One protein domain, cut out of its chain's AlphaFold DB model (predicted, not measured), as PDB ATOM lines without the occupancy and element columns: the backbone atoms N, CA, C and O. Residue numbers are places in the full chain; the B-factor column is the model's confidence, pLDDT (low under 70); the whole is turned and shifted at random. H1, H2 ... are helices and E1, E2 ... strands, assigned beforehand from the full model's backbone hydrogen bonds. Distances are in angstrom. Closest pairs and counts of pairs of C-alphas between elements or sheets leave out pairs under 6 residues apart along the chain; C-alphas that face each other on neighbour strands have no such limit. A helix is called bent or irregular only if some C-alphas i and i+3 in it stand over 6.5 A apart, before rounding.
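Overview. This is residues 132 to 181 of the 188 residues of the protein "Phage regulatory protein" of Campylobacter jejuni (UniProt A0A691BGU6). What shape do these atoms make? A long, narrow hairpin of two strands, E1 and E2, makes the long axis, and one helix, H1, stands free of it, joined to E1 by a tight link near the end of the hairpin away from its loop. The chain doubles back at that link, and the space between helix and hairpin is open. What is printed, and in which order? The printed part has 50 residues with one named helix and two named strands, in the order H1, E1, E2; the sheet has the order E1 - E2 and is antiparallel, and the class is mixed, helices and strands. How compact is it? It is loose, with a radius of gyration of the C-alphas of 13.5 A, and elongated, spanning 37 by 22 by 16 A.

Arrangement. What comes first, and what is near it? Residues 132 to 147, of which 133 to 145 belong to the helix H1, stand free: they have no C-alpha 8 or more residues apart along the chain within 10 A. In the backbone of H1, 7 of 9 O i to N i+4 pairs are within hydrogen-bond range. How do the strands stand to each other? E1, residues 151 to 158, and E2, residues 168 to 177, are antiparallel neighbours and a hairpin, with 172 degrees between their directions. The C-alphas of Thr 156 and Ser 171 face each other at 4.5 A; N 153 and O 174 are within hydrogen-bond range at 2.8 A, as are N 172 and O 155 at 2.9 A. Which parts stay apart? H1 and E2 are apart, with no C-alpha of the one within 8 A of the other.

Along the chain. Where does the helix run? H1, residues 133 to 145, begins at C-alpha 133 at (-28.270, -36.103, -47.685) and is 19.4 A from first to last C-alpha. It is irregular, but only just: C-alphas 141 and 144 are 6.7 A apart. Where are the strands? E1, residues 151 to 158, begins at C-alpha 151 at (-51.583, -43.380, -42.207) and is 23.1 A long from first to last C-alpha. E2, residues 168 to 177, is 26.5 A long by the same measure and ends at C-alpha 177 at (-56.310, -38.344, -43.129).

Size, cuts and confidence. How large is it? The two C-alphas farthest apart are those of Ser 163 and Asn 178, at 37.7 A. Are there cuts or long links? The printed part has no cut; the link from H1 to E1, of 5 residues, is tight, and the link from E1 to E2, of 9 residues, is short. What happens after E2? Residues 180 to 181 make a short antiparallel pairing with residues 176 to 177 of E2. How confident is the model? The mean pLDDT of the printed part is 85.5, and no printed residue is under 70.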
ATOM      1  N   ASN A 132     -29.068 -31.980 -45.606       78.62
ATOM      2  CA  ASN A 132     -28.644 -33.269 -45.089       78.62
ATOM      3  C   ASN A 132     -29.078 -34.396 -46.041       78.62
ATOM      4  O   ASN A 132     -30.261 -34.746 -46.081       78.62
ATOM      5  N   LYS A 133     -28.096 -34.986 -46.741       79.56
ATOM      6  CA  LYS A 133     -28.270 -36.103 -47.685       79.56
ATOM      7  C   LYS A 133     -29.051 -37.279 -47.086       79.56
ATOM      8  O   LYS A 133     -29.925 -37.815 -47.751       79.56
ATOM      9  N   TYR A 134     -28.808 -37.633 -45.824       81.00
ATOM     10  CA  TYR A 134     -29.475 -38.770 -45.184       81.00
ATOM     11  C   TYR A 134     -30.990 -38.578 -45.071       81.00
ATOM     12  O   TYR A 134     -31.744 -39.534 -45.210       81.00
ATOM     13  N   LEU A 135     -31.450 -37.347 -44.831       80.19
ATOM     14  CA  LEU A 135     -32.885 -37.061 -44.775       80.19
ATOM     15  C   LEU A 135     -33.525 -37.150 -46.162       80.19
ATOM     16  O   LEU A 135     -34.651 -37.624 -46.272       80.19
ATOM     17  N   THR A 136     -32.807 -36.737 -47.206       78.94
ATOM     18  CA  THR A 136     -33.256 -36.878 -48.596       78.94
ATOM     19  C   THR A 136     -33.371 -38.354 -48.984       78.94
ATOM     20  O   THR A 136     -34.446 -38.779 -49.399       78.94
ATOM     21  N   ASP A 137     -32.328 -39.153 -48.732       82.12
ATOM     22  CA  ASP A 137     -32.307 -40.596 -49.018       82.12
ATOM     23  C   ASP A 137     -33.440 -41.339 -48.268       82.12
ATOM     24  O   ASP A 137     -34.105 -42.219 -48.817       82.12
ATOM     25  N   LEU A 138     -33.716 -40.959 -47.012       83.94
ATOM     26  CA  LEU A 138     -34.831 -41.515 -46.234       83.94
ATOM     27  C   LEU A 138     -36.199 -41.176 -46.841       83.94
ATOM     28  O   LEU A 138     -37.074 -42.039 -46.881       83.94
ATOM     29  N   MET A 139     -36.407 -39.939 -47.303       80.75
ATOM     30  CA  MET A 139     -37.671 -39.543 -47.935       80.75
ATOM     31  C   MET A 139     -37.901 -40.283 -49.255       80.75
ATOM     32  O   MET A 139     -39.022 -40.730 -49.508       80.75
ATOM     33  N   GLU A 140     -36.851 -40.466 -50.061       82.06
ATOM     34  CA  GLU A 140     -36.913 -41.248 -51.302       82.06
ATOM     35  C   GLU A 140     -37.297 -42.708 -51.046       82.06
ATOM     36  O   GLU A 140     -38.081 -43.278 -51.802       82.06
ATOM     37  N   LEU A 141     -36.810 -43.309 -49.956       85.12
ATOM     38  CA  LEU A 141     -37.187 -44.669 -49.570       85.12
ATOM     39  C   LEU A 141     -38.639 -44.755 -49.076       85.12
ATOM     40  O   LEU A 141     -39.345 -45.723 -49.367       85.12
ATOM     41  N   ILE A 142     -39.097 -43.765 -48.309       86.38
ATOM     42  CA  ILE A 142     -40.433 -43.784 -47.699       86.38
ATOM     43  C   ILE A 142     -41.521 -43.546 -48.748       86.38
ATOM     44  O   ILE A 142     -42.532 -44.250 -48.736       86.38
ATOM     45  N   TYR A 143     -41.332 -42.582 -49.653       84.12
ATOM     46  CA  TYR A 143     -42.389 -42.087 -50.540       84.12
ATOM     47  C   TYR A 143     -43.087 -43.179 -51.382       84.12
ATOM     48  O   TYR A 143     -44.320 -43.223 -51.368       84.12
ATOM     49  N   PRO A 144     -42.374 -44.114 -52.043       87.88
ATOM     50  CA  PRO A 144     -43.001 -45.191 -52.817       87.88
ATOM     51  C   PRO A 144     -43.763 -46.211 -51.962       87.88
ATOM     52  O   PRO A 144     -44.618 -46.925 -52.481       87.88
ATOM     53  N   ASN A 145     -43.450 -46.297 -50.668       87.19
ATOM     54  CA  ASN A 145     -44.021 -47.271 -49.736       87.19
ATOM     55  C   ASN A 145     -45.217 -46.709 -48.946       87.19
ATOM     56  O   ASN A 145     -45.761 -47.396 -48.080       87.19
ATOM     57  N   LEU A 146     -45.633 -45.466 -49.215       86.38
ATOM     58  CA  LEU A 146     -46.776 -44.866 -48.534       86.38
ATOM     59  C   LEU A 146     -48.089 -45.550 -48.959       86.38
ATOM     60  O   LEU A 146     -48.340 -45.731 -50.154       86.38
ATOM     61  N   PRO A 147     -48.965 -45.905 -48.003       86.69
ATOM     62  CA  PRO A 147     -50.235 -46.541 -48.320       86.69
ATOM     63  C   PRO A 147     -51.202 -45.562 -49.007       86.69
ATOM     64  O   PRO A 147     -51.077 -44.337 -48.926       86.69
ATOM     65  N   GLN A 148     -52.206 -46.114 -49.693       84.88
ATOM     66  CA  GLN A 148     -53.276 -45.311 -50.302       84.88
ATOM     67  C   GLN A 148     -54.323 -44.840 -49.279       84.88
ATOM     68  O   GLN A 148     -54.926 -43.788 -49.476       84.88
ATOM     69  N   ASN A 149     -54.493 -45.590 -48.186       89.06
ATOM     70  CA  ASN A 149     -55.390 -45.263 -47.075       89.06
ATOM     71  C   ASN A 149     -54.719 -44.308 -46.076       89.06
ATOM     72  O   ASN A 149     -53.532 -44.015 -46.204       89.06
ATOM     73  N   ASP A 150     -55.466 -43.869 -45.063       90.19
ATOM     74  CA  ASP A 150     -54.949 -43.048 -43.967       90.19
ATOM     75  C   ASP A 150     -53.768 -43.714 -43.255       90.19
ATOM     76  O   ASP A 150     -53.732 -44.934 -43.049       90.19
ATOM     77  N   TYR A 151     -52.792 -42.900 -42.860       88.38
ATOM     78  CA  TYR A 151     -51.583 -43.380 -42.207       88.38
ATOM     79  C   TYR A 151     -51.057 -42.401 -41.168       88.38
ATOM     80  O   TYR A 151     -51.260 -41.186 -41.229       88.38
ATOM     81  N   LYS A 152     -50.331 -42.963 -40.204       88.56
ATOM     82  CA  LYS A 152     -49.597 -42.223 -39.186       88.56
ATOM     83  C   LYS A 152     -48.100 -42.392 -39.422       88.56
ATOM     84  O   LYS A 152     -47.629 -43.509 -39.610       88.56
ATOM     85  N   VAL A 153     -47.358 -41.293 -39.346       86.25
ATOM     86  CA  VAL A 153     -45.892 -41.285 -39.334       86.25
ATOM     87  C   VAL A 153     -45.422 -40.924 -37.930       86.25
ATOM     88  O   VAL A 153     -45.817 -39.893 -37.385       86.25
ATOM     89  N   SER A 154     -44.574 -41.767 -37.347       86.88
ATOM     90  CA  SER A 154     -43.922 -41.513 -36.060       86.88
ATOM     91  C   SER A 154     -42.419 -41.397 -36.293       86.88
ATOM     92  O   SER A 154     -41.797 -42.357 -36.740       86.88
ATOM     93  N   VAL A 155     -41.837 -40.235 -36.006       86.75
ATOM     94  CA  VAL A 155     -40.391 -39.991 -36.110       86.75
ATOM     95  C   VAL A 155     -39.829 -39.832 -34.707       86.75
ATOM     96  O   VAL A 155     -40.304 -38.976 -33.964       86.75
ATOM     97  N   THR A 156     -38.799 -40.608 -34.374       88.38
ATOM     98  CA  THR A 156     -38.070 -40.514 -33.102       88.38
ATOM     99  C   THR A 156     -36.578 -40.406 -33.383       88.38
ATOM    100  O   THR A 156     -36.042 -41.187 -34.167       88.38
ATOM    101  N   ILE A 157     -35.907 -39.449 -32.744       89.19
ATOM    102  CA  ILE A 157     -34.451 -39.278 -32.807       89.19
ATOM    103  C   ILE A 157     -33.902 -39.462 -31.396       89.19
ATOM    104  O   ILE A 157     -34.383 -38.809 -30.468       89.19
ATOM    105  N   THR A 158     -32.903 -40.329 -31.245       92.81
ATOM    106  CA  THR A 158     -32.216 -40.582 -29.975       92.81
ATOM    107  C   THR A 158     -30.804 -40.002 -29.975       92.81
ATOM    108  O   THR A 158     -30.218 -39.761 -31.030       92.81
ATOM    109  N   ASP A 159     -30.256 -39.756 -28.786       91.81
ATOM    110  CA  ASP A 159     -28.892 -39.238 -28.605       91.81
ATOM    111  C   ASP A 159     -27.805 -40.296 -28.855       91.81
ATOM    112  O   ASP A 159     -26.654 -39.956 -29.130       91.81
ATOM    113  N   ASN A 160     -28.168 -41.578 -28.789       89.62
ATOM    114  CA  ASN A 160     -27.285 -42.702 -29.047       89.62
ATOM    115  C   ASN A 160     -28.016 -43.792 -29.858       89.62
ATOM    116  O   ASN A 160     -29.000 -44.354 -29.375       89.62
ATOM    117  N   PRO A 161     -27.548 -44.138 -31.070       84.31
ATOM    118  CA  PRO A 161     -28.210 -45.134 -31.912       84.31
ATOM    119  C   PRO A 161     -27.962 -46.592 -31.483       84.31
ATOM    120  O   PRO A 161     -28.641 -47.488 -31.977       84.31
ATOM    121  N   TYR A 162     -27.008 -46.853 -30.582       89.38
ATOM    122  CA  TYR A 162     -26.599 -48.211 -30.189       89.38
ATOM    123  C   TYR A 162     -26.919 -48.561 -28.728       89.38
ATOM    124  O   TYR A 162     -26.788 -49.719 -28.332       89.38
ATOM    125  N   SER A 163     -27.328 -47.585 -27.913       89.62
ATOM    126  CA  SER A 163     -27.640 -47.805 -26.497       89.62
ATOM    127  C   SER A 163     -29.109 -48.156 -26.284       89.62
ATOM    128  O   SER A 163     -30.003 -47.517 -26.836       89.62
ATOM    129  N   LYS A 164     -29.368 -49.124 -25.399       80.56
ATOM    130  CA  LYS A 164     -30.725 -49.419 -24.906       80.56
ATOM    131  C   LYS A 164     -31.256 -48.355 -23.940       80.56
ATOM    132  O   LYS A 164     -32.456 -48.304 -23.701       80.56
ATOM    133  N   GLU A 165     -30.378 -47.511 -23.409       89.94
ATOM    134  CA  GLU A 165     -30.699 -46.416 -22.484       89.94
ATOM    135  C   GLU A 165     -30.679 -45.046 -23.185       89.94
ATOM    136  O   GLU A 165     -30.576 -44.006 -22.534       89.94
ATOM    137  N   ALA A 166     -30.730 -45.031 -24.522       89.56
ATOM    138  CA  ALA A 166     -30.688 -43.801 -25.299       89.56
ATOM    139  C   ALA A 166     -31.881 -42.889 -24.980       89.56
ATOM    140  O   ALA A 166     -33.027 -43.336 -24.867       89.56
ATOM    141  N   LYS A 167     -31.615 -41.591 -24.854       90.31
ATOM    142  CA  LYS A 167     -32.636 -40.585 -24.563       90.31
ATOM    143  C   LYS A 167     -33.263 -40.098 -25.860       90.31
ATOM    144  O   LYS A 167     -32.570 -39.845 -26.844       90.31
ATOM    145  N   ASN A 168     -34.579 -39.904 -25.839       89.81
ATOM    146  CA  ASN A 168     -35.293 -39.261 -26.938       89.81
ATOM    147  C   ASN A 168     -34.918 -37.776 -26.991       89.81
ATOM    148  O   ASN A 168     -35.205 -37.022 -26.063       89.81
ATOM    149  N   VAL A 169     -34.303 -37.364 -28.094       92.00
ATOM    150  CA  VAL A 169     -33.955 -35.968 -28.391       92.00
ATOM    151  C   VAL A 169     -35.116 -35.272 -29.095       92.00
ATOM    152  O   VAL A 169     -35.367 -34.089 -28.878       92.00
ATOM    153  N   PHE A 170     -35.842 -36.006 -29.937       87.00
ATOM    154  CA  PHE A 170     -36.974 -35.476 -30.685       87.00
ATOM    155  C   PHE A 170     -38.012 -36.563 -30.942       87.00
ATOM    156  O   PHE A 170     -37.679 -37.728 -31.171       87.00
ATOM    157  N   SER A 171     -39.285 -36.177 -30.931       87.69
ATOM    158  CA  SER A 171     -40.383 -37.047 -31.338       87.69
ATOM    159  C   SER A 171     -41.459 -36.246 -32.057       87.69
ATOM    160  O   SER A 171     -41.856 -35.175 -31.597       87.69
ATOM    161  N   LEU A 172     -41.953 -36.779 -33.170       85.31
ATOM    162  CA  LEU A 172     -43.038 -36.197 -33.950       85.31
ATOM    163  C   LEU A 172     -44.027 -37.287 -34.344       85.31
ATOM    164  O   LEU A 172     -43.639 -38.323 -34.874       85.31
ATOM    165  N   ASN A 173     -45.311 -37.026 -34.116       85.44
ATOM    166  CA  ASN A 173     -46.405 -37.879 -34.563       85.44
ATOM    167  C   ASN A 173     -47.240 -37.102 -35.571       85.44
ATOM    168  O   ASN A 173     -47.838 -36.096 -35.210       85.44
ATOM    169  N   TYR A 174     -47.297 -37.576 -36.805       84.12
ATOM    170  CA  TYR A 174     -48.000 -36.926 -37.898       84.12
ATOM    171  C   TYR A 174     -49.111 -37.825 -38.426       84.12
ATOM    172  O   TYR A 174     -48.873 -39.006 -38.677       84.12
ATOM    173  N   LEU A 175     -50.314 -37.279 -38.595       87.44
ATOM    174  CA  LEU A 175     -51.469 -38.010 -39.116       87.44
ATOM    175  C   LEU A 175     -51.845 -37.463 -40.493       87.44
ATOM    176  O   LEU A 175     -52.031 -36.255 -40.655       87.44
ATOM    177  N   VAL A 176     -51.986 -38.362 -41.464       84.94
ATOM    178  CA  VAL A 176     -52.517 -38.054 -42.792       84.94
ATOM    179  C   VAL A 176     -53.863 -38.745 -42.931       84.94
ATOM    180  O   VAL A 176     -53.940 -39.971 -42.911       84.94
ATOM    181  N   ASP A 177     -54.907 -37.931 -43.053       84.50
ATOM    182  CA  ASP A 177     -56.310 -38.344 -43.129       84.50
ATOM    183  C   ASP A 177     -56.912 -37.728 -44.393       84.50
ATOM    184  O   ASP A 177     -56.728 -36.531 -44.644       84.50
ATOM    185  N   ASN A 178     -57.557 -38.537 -45.235       80.38
ATOM    186  CA  ASN A 178     -58.105 -38.101 -46.524       80.38
ATOM    187  C   ASN A 178     -57.055 -37.386 -47.395       80.38
ATOM    188  O   ASN A 178     -57.334 -36.380 -48.051       80.38
ATOM    189  N   ARG A 179     -55.804 -37.875 -47.353       77.38
ATOM    190  CA  ARG A 179     -54.631 -37.282 -48.037       77.38
ATOM    191  C   ARG A 179     -54.316 -35.842 -47.606       77.38
ATOM    192  O   ARG A 179     -53.465 -35.196 -48.213       77.38
ATOM    193  N   THR A 180     -54.960 -35.356 -46.549       75.00
ATOM    194  CA  THR A 180     -54.747 -34.030 -45.984       75.00
ATOM    195  C   THR A 180     -53.887 -34.167 -44.733       75.00
ATOM    196  O   THR A 180     -54.248 -34.898 -43.805       75.00
ATOM    197  N   PRO A 181     -52.735 -33.491 -44.673       74.75
ATOM    198  CA  PRO A 181     -51.904 -33.569 -43.492       74.75
ATOM    199  C   PRO A 181     -52.499 -32.794 -42.308       74.75
ATOM    200  O   PRO A 181     -52.894 -31.636 -42.458       74.75
TER     201      PRO A 181